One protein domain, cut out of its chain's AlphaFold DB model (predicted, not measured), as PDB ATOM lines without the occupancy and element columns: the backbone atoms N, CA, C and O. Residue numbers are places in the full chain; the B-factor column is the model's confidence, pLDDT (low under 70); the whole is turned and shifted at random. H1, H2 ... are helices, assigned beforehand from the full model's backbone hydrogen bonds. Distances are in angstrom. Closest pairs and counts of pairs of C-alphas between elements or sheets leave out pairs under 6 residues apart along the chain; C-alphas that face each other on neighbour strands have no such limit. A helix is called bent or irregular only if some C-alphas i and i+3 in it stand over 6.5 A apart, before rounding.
ATOM      1  N   ASN A   5     165.723 180.556 113.702       70.81
ATOM      2  CA  ASN A   5     164.710 179.503 113.638       70.81
ATOM      3  C   ASN A   5     163.990 179.246 114.979       70.81
ATOM      4  O   ASN A   5     162.761 179.205 114.963       70.81
ATOM      5  N   PRO A   6     164.675 179.174 116.143       82.06
ATOM      6  CA  PRO A   6     164.013 178.843 117.409       82.06
ATOM      7  C   PRO A   6     163.039 179.928 117.883       82.06
ATOM      8  O   PRO A   6     161.942 179.630 118.347       82.06
ATOM      9  N   TRP A   7     163.415 181.203 117.735       86.12
ATOM     10  CA  TRP A   7     162.550 182.323 118.115       86.12
ATOM     11  C   TRP A   7     161.323 182.425 117.201       86.12
ATOM     12  O   TRP A   7     160.218 182.694 117.676       86.12
ATOM     13  N   MET A   8     161.488 182.193 115.894       82.62
ATOM     14  CA  MET A   8     160.355 182.170 114.967       82.62
ATOM     15  C   MET A   8     159.411 181.005 115.257       82.62
ATOM     16  O   MET A   8     158.201 181.217 115.312       82.62
ATOM     17  N   GLU A   9     159.946 179.807 115.507       83.12
ATOM     18  CA  GLU A   9     159.156 178.646 115.922       83.12
ATOM     19  C   GLU A   9     158.344 178.943 117.182       83.12
ATOM     20  O   GLU A   9     157.131 178.731 117.200       83.12
ATOM     21  N   GLU A  10     158.977 179.514 118.208       87.81
ATOM     22  CA  GLU A  10     158.308 179.868 119.458       87.81
ATOM     23  C   GLU A  10     157.163 180.871 119.240       87.81
ATOM     24  O   GLU A  10     156.077 180.716 119.803       87.81
ATOM     25  N   ASN A  11     157.365 181.895 118.406       89.38
ATOM     26  CA  ASN A  11     156.320 182.876 118.112       89.38
ATOM     27  C   ASN A  11     155.171 182.280 117.295       89.38
ATOM     28  O   ASN A  11     154.008 182.528 117.618       89.38
ATOM     29  N   ILE A  12     155.470 181.481 116.271       88.25
ATOM     30  CA  ILE A  12     154.447 180.813 115.457       88.25
ATOM     31  C   ILE A  12     153.616 179.872 116.332       88.25
ATOM     32  O   ILE A  12     152.390 179.883 116.232       88.25
ATOM     33  N   LEU A  13     154.253 179.133 117.243       85.75
ATOM     34  CA  LEU A  13     153.571 178.279 118.217       85.75
ATOM     35  C   LEU A  13     152.664 179.076 119.157       85.75
ATOM     36  O   LEU A  13     151.514 178.694 119.369       85.75
ATOM     37  N   LYS A  14     153.145 180.200 119.701       89.12
ATOM     38  CA  LYS A  14     152.333 181.080 120.560       89.12
ATOM     39  C   LYS A  14     151.076 181.560 119.836       89.12
ATOM     40  O   LYS A  14     149.980 181.513 120.398       89.12
ATOM     41  N   TRP A  15     151.213 182.007 118.589       87.19
ATOM     42  CA  TRP A  15     150.080 182.494 117.802       87.19
ATOM     43  C   TRP A  15     149.147 181.376 117.352       87.19
ATOM     44  O   TRP A  15     147.931 181.556 117.416       87.19
ATOM     45  N   SER A  16     149.677 180.210 116.980       85.44
ATOM     46  CA  SER A  16     148.848 179.063 116.614       85.44
ATOM     47  C   SER A  16     148.035 178.561 117.803       85.44
ATOM     48  O   SER A  16     146.844 178.318 117.657       85.44
ATOM     49  N   GLN A  17     148.632 178.480 118.995       82.69
ATOM     50  CA  GLN A  17     147.921 178.122 120.225       82.69
ATOM     51  C   GLN A  17     146.831 179.141 120.554       82.69
ATOM     52  O   GLN A  17     145.710 178.762 120.880       82.69
ATOM     53  N   LYS A  18     147.122 180.441 120.428       83.19
ATOM     54  CA  LYS A  18     146.128 181.497 120.661       83.19
ATOM     55  C   LYS A  18     144.964 181.422 119.667       83.19
ATOM     56  O   LYS A  18     143.817 181.566 120.080       83.19
ATOM     57  N   ALA A  19     145.242 181.163 118.390       80.50
ATOM     58  CA  ALA A  19     144.222 180.976 117.358       80.50
ATOM     59  C   ALA A  19     143.382 179.709 117.600       80.50
ATOM     60  O   ALA A  19     142.156 179.757 117.524       80.50
ATOM     61  N   GLN A  20     144.024 178.600 117.978       72.56
ATOM     62  CA  GLN A  20     143.339 177.361 118.349       72.56
ATOM     63  C   GLN A  20     142.446 177.552 119.572       72.56
ATOM     64  O   GLN A  20     141.304 177.114 119.548       72.56
ATOM     65  N   LEU A  21     142.921 178.233 120.618       70.31
ATOM     66  CA  LEU A  21     142.128 178.501 121.816       70.31
ATOM     67  C   LEU A  21     140.874 179.322 121.499       70.31
ATOM     68  O   LEU A  21     139.798 178.996 121.998       70.31
ATOM     69  N   LEU A  22     140.992 180.327 120.624       65.69
ATOM     70  CA  LEU A  22     139.840 181.081 120.126       65.69
ATOM     71  C   LEU A  22     138.862 180.167 119.375       65.69
ATOM     72  O   LEU A  22     137.684 180.166 119.713       65.69
ATOM     73  N   ASN A  23     139.336 179.319 118.459       63.16
ATOM     74  CA  ASN A  23     138.477 178.352 117.763       63.16
ATOM     75  C   ASN A  23     137.831 177.329 118.723       63.16
ATOM     76  O   ASN A  23     136.654 177.011 118.583       63.16
ATOM     77  N   THR A  24     138.541 176.867 119.755       56.12
ATOM     78  CA  THR A  24     138.028 175.879 120.726       56.12
ATOM     79  C   THR A  24     136.991 176.438 121.704       56.12
ATOM     80  O   THR A  24     136.213 175.667 122.261       56.12
ATOM     81  N   MET A  25     136.942 177.761 121.927       54.06
ATOM     82  CA  MET A  25     135.880 178.377 122.737       54.06
ATOM     83  C   MET A  25     134.536 178.431 122.001       54.06
ATOM     84  O   MET A  25     133.498 178.425 122.660       54.06
ATOM     85  N   TYR A  26     134.544 178.454 120.664       53.69
ATOM     86  CA  TYR A  26     133.327 178.478 119.846       53.69
ATOM     87  C   TYR A  26     132.912 177.085 119.349       53.69
ATOM     88  O   TYR A  26     131.719 176.825 119.231       53.69
ATOM     89  N   LEU A  27     133.860 176.162 119.154       52.25
ATOM     90  CA  LEU A  27     133.597 174.789 118.714       52.25
ATOM     91  C   LEU A  27     133.789 173.793 119.864       52.25
ATOM     92  O   LEU A  27     134.906 173.431 120.244       52.25
ATOM     93  N   LYS A  28     132.677 173.303 120.426       52.47
ATOM     94  CA  LYS A  28     132.710 172.179 121.368       52.47
ATOM     95  C   LYS A  28     133.167 170.914 120.639       52.47
ATOM     96  O   LYS A  28     132.369 170.218 120.032       52.47
ATOM     97  N   LYS A  29     134.440 170.573 120.854       58.66
ATOM     98  CA  LYS A  29     135.022 169.228 120.737       58.66
ATOM     99  C   LYS A  29     134.934 168.606 119.336       58.66
ATOM    100  O   LYS A  29     134.084 167.759 119.096       58.66
ATOM    101  N   SER A  30     135.950 168.852 118.512       51.12
ATOM    102  CA  SER A  30     136.336 167.883 117.486       51.12
ATOM    103  C   SER A  30     137.767 168.059 116.980       51.12
ATOM    104  O   SER A  30     138.337 169.142 117.016       51.12
ATOM    105  N   GLY A  31     138.351 166.944 116.535       51.12
ATOM    106  CA  GLY A  31     139.580 166.915 115.747       51.12
ATOM    107  C   GLY A  31     140.907 167.011 116.508       51.12
ATOM    108  O   GLY A  31     141.673 167.948 116.312       51.12
ATOM    109  N   MET A  32     141.301 165.964 117.246       51.56
ATOM    110  CA  MET A  32     142.669 165.821 117.802       51.56
ATOM    111  C   MET A  32     143.805 165.838 116.748       51.56
ATOM    112  O   MET A  32     144.977 165.797 117.113       51.56
ATOM    113  N   LYS A  33     143.496 165.899 115.443       54.09
ATOM    114  CA  LYS A  33     144.497 165.992 114.367       54.09
ATOM    115  C   LYS A  33     145.215 167.346 114.335       54.09
ATOM    116  O   LYS A  33     146.413 167.361 114.076       54.09
ATOM    117  N   GLY A  34     144.522 168.445 114.647       53.03
ATOM    118  CA  GLY A  34     145.128 169.784 114.709       53.03
ATOM    119  C   GLY A  34     145.915 170.050 115.998       53.03
ATOM    120  O   GLY A  34     146.758 170.940 116.035       53.03
ATOM    121  N   LEU A  35     145.674 169.256 117.048       50.78
ATOM    122  CA  LEU A  35     146.295 169.433 118.365       50.78
ATOM    123  C   LEU A  35     147.728 168.875 118.438       50.78
ATOM    124  O   LEU A  35     148.514 169.309 119.273       50.78
ATOM    125  N   LEU A  36     148.071 167.910 117.580       53.97
ATOM    126  CA  LEU A  36     149.327 167.156 117.686       53.97
ATOM    127  C   LEU A  36     150.400 167.570 116.673       53.97
ATOM    128  O   LEU A  36     151.497 167.016 116.705       53.97
ATOM    129  N   GLN A  37     150.116 168.512 115.770       67.75
ATOM    130  CA  GLN A  37     151.099 168.971 114.789       67.75
ATOM    131  C   GLN A  37     151.229 170.486 114.834       67.75
ATOM    132  O   GLN A  37     150.270 171.217 114.597       67.75
ATOM    133  N   THR A  38     152.443 170.940 115.136       80.31
ATOM    134  CA  THR A  38     152.820 172.349 115.060       80.31
ATOM    135  C   THR A  38     152.689 172.819 113.606       80.31
ATOM    136  O   THR A  38     152.953 172.023 112.701       80.31
ATOM    137  N   PRO A  39     152.315 174.083 113.328       81.44
ATOM    138  CA  PRO A  39     152.224 174.582 111.949       81.44
ATOM    139  C   PRO A  39     153.513 174.351 111.152       81.44
ATOM    140  O   PRO A  39     153.489 174.052 109.964       81.44
ATOM    141  N   ILE A  40     154.650 174.420 111.842       83.88
ATOM    142  CA  ILE A  40     155.971 174.143 111.281       83.88
ATOM    143  C   ILE A  40     156.178 172.658 111.004       83.88
ATOM    144  O   ILE A  40     156.675 172.325 109.939       83.88
ATOM    145  N   GLY A  41     155.744 171.761 111.890       83.69
ATOM    146  CA  GLY A  41     155.776 170.323 111.625       83.69
ATOM    147  C   GLY A  41     154.877 169.930 110.448       83.69
ATOM    148  O   GLY A  41     155.241 169.066 109.655       83.69
ATOM    149  N   GLN A  42     153.732 170.601 110.282       82.06
ATOM    150  CA  GLN A  42     152.871 170.426 109.108       82.06
ATOM    151  C   GLN A  42     153.571 170.905 107.832       82.06
ATOM    152  O   GLN A  42     153.586 170.179 106.839       82.06
ATOM    153  N   ALA A  43     154.203 172.083 107.874       85.12
ATOM    154  CA  ALA A  43     154.978 172.611 106.758       85.12
ATOM    155  C   ALA A  43     156.159 171.696 106.403       85.12
ATOM    156  O   ALA A  43     156.323 171.348 105.242       85.12
ATOM    157  N   GLN A  44     156.927 171.228 107.390       86.69
ATOM    158  CA  GLN A  44     158.032 170.285 107.191       86.69
ATOM    159  C   GLN A  44     157.551 168.991 106.538       86.69
ATOM    160  O   GLN A  44     158.125 168.556 105.548       86.69
ATOM    161  N   LYS A  45     156.443 168.420 107.015       84.94
ATOM    162  CA  LYS A  45     155.855 167.216 106.423       84.94
ATOM    163  C   LYS A  45     155.357 167.435 104.990       84.94
ATOM    164  O   LYS A  45     155.460 166.535 104.159       84.94
ATOM    165  N   ALA A  46     154.812 168.611 104.687       83.88
ATOM    166  CA  ALA A  46     154.460 168.979 103.318       83.88
ATOM    167  C   ALA A  46     155.721 169.118 102.445       83.88
ATOM    168  O   ALA A  46     155.755 168.617 101.323       83.88
ATOM    169  N   MET A  47     156.785 169.714 102.988       86.75
ATOM    170  CA  MET A  47     158.084 169.854 102.324       86.75
ATOM    171  C   MET A  47     158.776 168.504 102.087       86.75
ATOM    172  O   MET A  47     159.397 168.326 101.045       86.75
ATOM    173  N   GLU A  48     158.615 167.516 102.973       90.38
ATOM    174  CA  GLU A  48     159.096 166.139 102.761       90.38
ATOM    175  C   GLU A  48     158.466 165.471 101.529       90.38
ATOM    176  O   GLU A  48     159.048 164.562 100.940       90.38
ATOM    177  N   GLN A  49     157.258 165.891 101.142       88.19
ATOM    178  CA  GLN A  49     156.515 165.340 100.007       88.19
ATOM    179  C   GLN A  49     156.385 166.331  98.847       88.19
ATOM    180  O   GLN A  49     155.505 166.160  97.998       88.19
ATOM    181  N   PHE A  50     157.270 167.330  98.787       89.50
ATOM    182  CA  PHE A  50     157.195 168.420  97.820       89.50
ATOM    183  C   PHE A  50     157.121 167.923  96.372       89.50
ATOM    184  O   PHE A  50     156.206 168.309  95.651       89.50
ATOM    185  N   ASP A  51     157.980 166.982  95.973       91.06
ATOM    186  CA  ASP A  51     158.005 166.458  94.597       91.06
ATOM    187  C   ASP A  51     156.670 165.823  94.185       91.06
ATOM    188  O   ASP A  51     156.189 165.983  93.062       91.06
ATOM    189  N   LYS A  52     156.022 165.119  95.119       89.12
ATOM    190  CA  LYS A  52     154.714 164.497  94.876       89.12
ATOM    191  C   LYS A  52     153.610 165.541  94.774       89.12
ATOM    192  O   LYS A  52     152.663 165.339  94.015       89.12
ATOM    193  N   MET A  53     153.694 166.609  95.563       85.69
ATOM    194  CA  MET A  53     152.747 167.721  95.494       85.69
ATOM    195  C   MET A  53     152.899 168.486  94.184       85.69
ATOM    196  O   MET A  53     151.895 168.715  93.515       85.69
ATOM    197  N   LEU A  54     154.135 168.781  93.781       89.81
ATOM    198  CA  LEU A  54     154.453 169.455  92.526       89.81
ATOM    199  C   LEU A  54     153.910 168.675  91.322       89.81
ATOM    200  O   LEU A  54     153.184 169.220  90.491       89.81
ATOM    201  N   TYR A  55     154.156 167.363  91.293       89.81
ATOM    202  CA  TYR A  55     153.606 166.478  90.267       89.81
ATOM    203  C   TYR A  55     152.072 166.541  90.203       89.81
ATOM    204  O   TYR A  55     151.476 166.563  89.130       89.81
ATOM    205  N   LYS A  56     151.404 166.560  91.362       87.69
ATOM    206  CA  LYS A  56     149.937 166.596  91.435       87.69
ATOM    207  C   LYS A  56     149.339 167.928  91.006       87.69
ATOM    208  O   LYS A  56     148.216 167.900  90.495       87.69
ATOM    209  N   SER A  57     150.036 169.043  91.238       89.12
ATOM    210  CA  SER A  57     149.597 170.372  90.802       89.12
ATOM    211  C   SER A  57     149.805 170.584  89.306       89.12
ATOM    212  O   SER A  57     149.017 171.274  88.680       89.12
ATOM    213  N   GLN A  58     150.812 169.957  88.706       90.31
ATOM    214  CA  GLN A  58     151.093 170.074  87.269       90.31
ATOM    215  C   GLN A  58     150.303 169.071  86.413       90.31
ATOM    216  O   GLN A  58     150.394 169.058  85.186       90.31
ATOM    217  N   LEU A  59     149.521 168.191  87.047       87.06
ATOM    218  CA  LEU A  59     148.776 167.153  86.348       87.06
ATOM    219  C   LEU A  59     147.480 167.702  85.750       87.06
ATOM    220  O   LEU A  59     146.557 168.102  86.462       87.06
ATOM    221  N   LYS A  60     147.328 167.569  84.433       85.81
ATOM    222  CA  LYS A  60     146.098 167.936  83.736       85.81
ATOM    223  C   LYS A  60     144.972 166.922  83.967       85.81
ATOM    224  O   LYS A  60     144.839 165.915  83.270       85.81
ATOM    225  N   ARG A  61     144.114 167.189  84.956       80.00
ATOM    226  CA  ARG A  61     142.989 166.296  85.317       80.00
ATOM    227  C   ARG A  61     141.816 166.380  84.338       80.00
ATOM    228  O   ARG A  61     141.180 165.364  84.040       80.00
ATOM    229  N   ASN A  62     141.562 167.577  83.810       80.69
ATOM    230  CA  ASN A  62     140.478 167.857  82.873       80.69
ATOM    231  C   ASN A  62     140.987 167.986  81.434       80.69
ATOM    232  O   ASN A  62     142.040 168.559  81.177       80.69
ATOM    233  N   SER A  63     140.199 167.501  80.475       79.62
ATOM    234  CA  SER A  63     140.492 167.656  79.049       79.62
ATOM    235  C   SER A  63     140.125 169.069  78.588       79.62
ATOM    236  O   SER A  63     138.990 169.324  78.183       79.62
ATOM    237  N   PHE A  64     141.076 169.993  78.666       80.19
ATOM    238  CA  PHE A  64     140.982 171.324  78.067       80.19
ATOM    239  C   PHE A  64     142.151 171.551  77.107       80.19
ATOM    240  O   PHE A  64     143.111 170.788  77.093       80.19
ATOM    241  N   ARG A  65     142.068 172.572  76.259       79.88
ATOM    242  CA  ARG A  65     143.169 172.977  75.376       79.88
ATOM    243  C   ARG A  65     143.793 174.239  75.950       79.88
ATOM    244  O   ARG A  65     143.054 175.177  76.245       79.88
ATOM    245  N   ILE A  66     145.113 174.260  76.091       80.38
ATOM    246  CA  ILE A  66     145.836 175.465  76.494       80.38
ATOM    247  C   ILE A  66     145.852 176.427  75.305       80.38
ATOM    248  O   ILE A  66     145.984 176.026  74.142       80.38
ATOM    249  N   LEU A  67     145.608 177.704  75.581       79.31
ATOM    250  CA  LEU A  67     145.540 178.723  74.546       79.31
ATOM    251  C   LEU A  67     146.924 178.887  73.902       79.31
ATOM    252  O   LEU A  67     147.890 179.173  74.593       79.31
ATOM    253  N   GLY A  68     147.004 178.729  72.581       79.62
ATOM    254  CA  GLY A  68     148.265 178.831  71.834       79.62
ATOM    255  C   GLY A  68     148.881 177.488  71.435       79.62
ATOM    256  O   GLY A  68     149.724 177.462  70.544       79.62
ATOM    257  N   GLU A  69     148.404 176.368  71.979       78.62
ATOM    258  CA  GLU A  69     148.962 175.047  71.675       78.62
ATOM    259  C   GLU A  69     148.160 174.244  70.647       78.62
ATOM    260  O   GLU A  69     146.986 174.516  70.358       78.62
ATOM    261  N   ASN A  70     148.799 173.221  70.075       78.31
ATOM    262  CA  ASN A  70     148.210 172.336  69.071       78.31
ATOM    263  C   ASN A  70     147.037 171.512  69.629       78.31
ATOM    264  O   ASN A  70     146.946 171.222  70.819       78.31
ATOM    265  N   ALA A  71     146.136 171.071  68.743       71.25
ATOM    266  CA  ALA A  71     144.966 170.264  69.116       71.25
ATOM    267  C   ALA A  71     145.315 168.895  69.746       71.25
ATOM    268  O   ALA A  71     144.439 168.240  70.304       71.25
ATOM    269  N   SER A  72     146.580 168.469  69.677       70.81
ATOM    270  CA  SER A  72     147.103 167.270  70.341       70.81
ATOM    271  C   SER A  72     147.250 167.417  71.861       70.81
ATOM    272  O   SER A  72     147.222 166.404  72.550       70.81
ATOM    273  N   ASN A  73     147.316 168.641  72.404       71.69
ATOM    274  CA  ASN A  73     147.522 168.907  73.839       71.69
ATOM    275  C   ASN A  73     146.310 168.533  74.733       71.69
ATOM    276  O   ASN A  73     146.311 168.693  75.945       71.69
ATOM    277  N   ILE A  74     145.226 167.992  74.175       68.25
ATOM    278  CA  ILE A  74     144.025 167.621  74.950       68.25
ATOM    279  C   ILE A  74     144.283 166.405  75.878       68.25
ATOM    280  O   ILE A  74     143.456 166.095  76.740       68.25
ATOM    281  N   GLN A  75     145.414 165.711  75.712       71.44
ATOM    282  CA  GLN A  75     145.798 164.552  76.519       71.44
ATOM    283  C   GLN A  75     146.199 164.932  77.953       71.44
ATOM    284  O   GLN A  75     146.483 166.087  78.265       71.44
ATOM    285  N   ARG A  76     146.099 163.947  78.857       68.69
ATOM    286  CA  ARG A  76     146.388 164.102  80.290       68.69
ATOM    287  C   ARG A  76     147.894 164.012  80.513       68.69
ATOM    288  O   ARG A  76     148.376 162.993  81.002       68.69
ATOM    289  N   ASP A  77     148.583 165.075  80.134       80.25
ATOM    290  CA  ASP A  77     150.024 165.207  80.301       80.25
ATOM    291  C   ASP A  77     150.353 166.102  81.505       80.25
ATOM    292  O   ASP A  77     149.477 166.762  82.080       80.25
ATOM    293  N   ILE A  78     151.613 166.043  81.933       81.81
ATOM    294  CA  ILE A  78     152.165 166.903  82.982       81.81
ATOM    295  C   ILE A  78     152.662 168.167  82.295       81.81
ATOM    296  O   ILE A  78     153.390 168.071  81.306       81.81
ATOM    297  N   ASP A  79     152.270 169.318  82.821       84.50
ATOM    298  CA  ASP A  79     152.669 170.613  82.289       84.50
ATOM    299  C   ASP A  79     153.139 171.519  83.427       84.50
ATOM    300  O   ASP A  79     152.412 171.750  84.395       84.50
ATOM    301  N   GLU A  80     154.368 172.017  83.309       85.50
ATOM    302  CA  GLU A  80     154.992 172.878  84.311       85.50
ATOM    303  C   GLU A  80     154.316 174.251  84.411       85.50
ATOM    304  O   GLU A  80     154.356 174.868  85.477       85.50
ATOM    305  N   GLU A  81     153.663 174.717  83.341       85.19
ATOM    306  CA  GLU A  81     152.955 176.001  83.313       85.19
ATOM    307  C   GLU A  81     151.549 175.920  83.933       85.19
ATOM    308  O   GLU A  81     150.916 176.949  84.192       85.19
ATOM    309  N   ILE A  82     151.049 174.709  84.204       85.44
ATOM    310  CA  ILE A  82     149.746 174.483  84.831       85.44
ATOM    311  C   ILE A  82     149.899 174.339  86.348       85.44
ATOM    312  O   ILE A  82     150.732 173.589  86.853       85.44
ATOM    313  N   TYR A  83     149.005 175.006  87.082       89.06
ATOM    314  CA  TYR A  83     148.826 174.806  88.518       89.06
ATOM    315  C   TYR A  83     147.371 174.443  88.845       89.06
ATOM    316  O   TYR A  83     146.467 175.266  88.718       89.06
ATOM    317  N   ASP A  84     147.153 173.195  89.254       88.56
ATOM    318  CA  ASP A  84     145.879 172.625  89.693       88.56
ATOM    319  C   ASP A  84     145.823 172.561  91.229       88.56
ATOM    320  O   ASP A  84     146.450 171.711  91.869       88.56
ATOM    321  N   ASP A  85     145.042 173.459  91.828       88.88
ATOM    322  CA  ASP A  85     144.822 173.574  93.272       88.88
ATOM    323  C   ASP A  85     143.635 172.736  93.774       88.88
ATOM    324  O   ASP A  85     143.264 172.804  94.947       88.88
ATOM    325  N   ASN A  86     143.038 171.899  92.923       86.81
ATOM    326  CA  ASN A  86     141.810 171.184  93.251       86.81
ATOM    327  C   ASN A  86     141.973 170.241  94.458       86.81
ATOM    328  O   ASN A  86     141.046 170.095  95.250       86.81
ATOM    329  N   ASP A  87     143.136 169.609  94.658       84.06
ATOM    330  CA  ASP A  87     143.375 168.802  95.870       84.06
ATOM    331  C   ASP A  87     143.307 169.649  97.146       84.06
ATOM    332  O   ASP A  87     142.671 169.235  98.117       84.06
ATOM    333  N   PHE A  88     143.898 170.843  97.110       85.44
ATOM    334  CA  PHE A  88     143.883 171.791  98.219       85.44
ATOM    335  C   PHE A  88     142.470 172.331  98.467       85.44
ATOM    336  O   PHE A  88     141.988 172.311  99.599       85.44
ATOM    337  N   TYR A  89     141.752 172.707  97.406       88.88
ATOM    338  CA  TYR A  89     140.351 173.116  97.502       88.88
ATOM    339  C   TYR A  89     139.477 172.022  98.130       88.88
ATOM    340  O   TYR A  89     138.645 172.303  98.989       88.88
ATOM    341  N   ASN A  90     139.672 170.761  97.740       86.00
ATOM    342  CA  ASN A  90     138.913 169.648  98.304       86.00
ATOM    343  C   ASN A  90     139.251 169.387  99.779       86.00
ATOM    344  O   ASN A  90     138.387 168.905 100.510       86.00
ATOM    345  N   GLU A  91     140.476 169.663 100.224       83.00
ATOM    346  CA  GLU A  91     140.854 169.585 101.638       83.00
ATOM    347  C   GLU A  91     140.185 170.697 102.455       83.00
ATOM    348  O   GLU A  91     139.511 170.388 103.436       83.00
ATOM    349  N   LEU A  92     140.232 171.945 101.976       84.69
ATOM    350  CA  LEU A  92     139.526 173.075 102.593       84.69
ATOM    351  C   LEU A  92     138.011 172.866 102.628       84.69
ATOM    352  O   LEU A  92     137.359 173.144 103.630       84.69
ATOM    353  N   LEU A  93     137.432 172.348 101.544       83.75
ATOM    354  CA  LEU A  93     136.005 172.061 101.481       83.75
ATOM    355  C   LEU A  93     135.614 170.984 102.495       83.75
ATOM    356  O   LEU A  93     134.564 171.098 103.119       83.75
ATOM    357  N   LYS A  94     136.443 169.949 102.671       79.06
ATOM    358  CA  LYS A  94     136.213 168.926 103.700       79.06
ATOM    359  C   LYS A  94     136.298 169.524 105.096       79.06
ATOM    360  O   LYS A  94     135.423 169.231 105.900       79.06
ATOM    361  N   GLU A  95     137.305 170.347 105.376       78.50
ATOM    362  CA  GLU A  95     137.445 171.030 106.666       78.50
ATOM    363  C   GLU A  95     136.222 171.909 106.958       78.50
ATOM    364  O   GLU A  95     135.596 171.759 108.002       78.50
ATOM    365  N   TYR A  96     135.796 172.718 105.988       78.50
ATOM    366  CA  TYR A  96     134.619 173.578 106.107       78.50
ATOM    367  C   TYR A  96     133.311 172.795 106.302       78.50
ATOM    368  O   TYR A  96     132.471 173.168 107.119       78.50
ATOM    369  N   MET A  97     133.114 171.696 105.567       75.19
ATOM    370  CA  MET A  97     131.932 170.844 105.754       75.19
ATOM    371  C   MET A  97     131.945 170.179 107.131       75.19
ATOM    372  O   MET A  97     130.921 170.197 107.808       75.19
ATOM    373  N   THR A  98     133.109 169.696 107.575       72.50
ATOM    374  CA  THR A  98     133.298 169.132 108.919       72.50
ATOM    375  C   THR A  98     132.941 170.166 109.997       72.50
ATOM    376  O   THR A  98     132.183 169.863 110.913       72.50
ATOM    377  N   GLU A  99     133.389 171.416 109.845       69.62
ATOM    378  CA  GLU A  99     133.064 172.517 110.762       69.62
ATOM    379  C   GLU A  99     131.553 172.820 110.804       69.62
ATOM    380  O   GLU A  99     130.979 173.054 111.872       69.62
ATOM    381  N   ILE A 100     130.871 172.797 109.654       67.25
ATOM    382  CA  ILE A 100     129.415 172.989 109.592       67.25
ATOM    383  C   ILE A 100     128.667 171.841 110.273       67.25
ATOM    384  O   ILE A 100     127.668 172.094 110.952       67.25
ATOM    385  N   GLU A 101     129.091 170.596 110.054       64.44
ATOM    386  CA  GLU A 101     128.464 169.415 110.655       64.44
ATOM    387  C   GLU A 101     128.610 169.414 112.177       64.44
ATOM    388  O   GLU A 101     127.649 169.117 112.877       64.44
ATOM    389  N   GLU A 102     129.770 169.811 112.698       62.94
ATOM    390  CA  GLU A 102     130.034 169.871 114.139       62.94
ATOM    391  C   GLU A 102     129.260 170.989 114.849       62.94
ATOM    392  O   GLU A 102     128.839 170.823 115.994       62.94
ATOM    393  N   ASN A 103     129.028 172.114 114.166       59.84
ATOM    394  CA  ASN A 103     128.241 173.232 114.694       59.84
ATOM    395  C   ASN A 103     126.723 173.005 114.617       59.84
ATOM    396  O   ASN A 103     125.959 173.673 115.319       59.84
ATOM    397  N   LYS A 104     126.258 172.082 113.770       57.84
ATOM    398  CA  LYS A 104     124.862 171.647 113.770       57.84
ATOM    399  C   LYS A 104     124.727 170.494 114.753       57.84
ATOM    400  O   LYS A 104     125.111 169.372 114.448       57.84
ATOM    401  N   GLU A 105     124.124 170.756 115.916       52.44
ATOM    402  CA  GLU A 105     123.569 169.677 116.742       52.44
ATOM    403  C   GLU A 105     122.789 168.745 115.823       52.44
ATOM    404  O   GLU A 105     121.876 169.203 115.134       52.44
TER     405      GLU A 105
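AT A GLANCE: This is residues 5 to 105 of the 207 residues of a protein of Ichthyophthirius multifiliis (strain G5) (UniProt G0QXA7). The longest helix, H1, is one side of a flat, open triangle; H2 and H3 make a second side, H5 the third, and the space between them is empty. Beyond the corner of H3 and H5, a head of loops with the short H4 makes the far end. The 101 printed residues include five named helices, H1 to H5 in order, and no named strand: all helix. The whole is only just loose, close to extended, with a radius of gyration of the C-alphas of 19.0 A and spans of 55 by 42 by 19 A.

IN THESE COORDINATES: Find C-alpha 5 at (164.710, 179.503, 113.638); from there H1, residues 5 to 26, runs 32.0 A. H2 holds residues 39 to 48, 14.2 A, and H3 residues 50 to 57, 10.5 A. H4, residues 71 to 74, is neither bent nor irregular, but only just: C-alphas 71 and 74 are 6.5 A apart. H5, residues 86 to 103, runs 25.5 A to C-alpha 103 at (128.241, 173.232, 114.694).

HOW THE PARTS SIT: Look at residues 9 to 16 of H1, which alone touch H2; the closest C-alphas, of Glu 9 and Ile 40, are 7.2 A apart. The two helices run opposite ways at a steep tilt of 65 degrees. H2 and H3 meet only through their link. H3 and H5 are near each other, with 6 pairs of C-alphas within 10 A. H1 and H5 are apart, and H4 is apart from H3 and H5. In H2, H3 and H5 every O i to N i+4 pair is within hydrogen-bond range, in H1 17 of 18; H4 is too short for such a pair, and its 1 O i to N i+3 pair is not within range.

THE WHOLE: The C-alphas farthest apart, of Met 25 and Asn 70, are 55.4 A apart. The printed part has no cut. The links H1 to H2, H3 to H4 and H4 to H5 are long; H2 to H3 is tight. Mean pLDDT of the printed part is 77.0; look for values under 70 at residues 22 to 37, 74, 76 and 99 to 105.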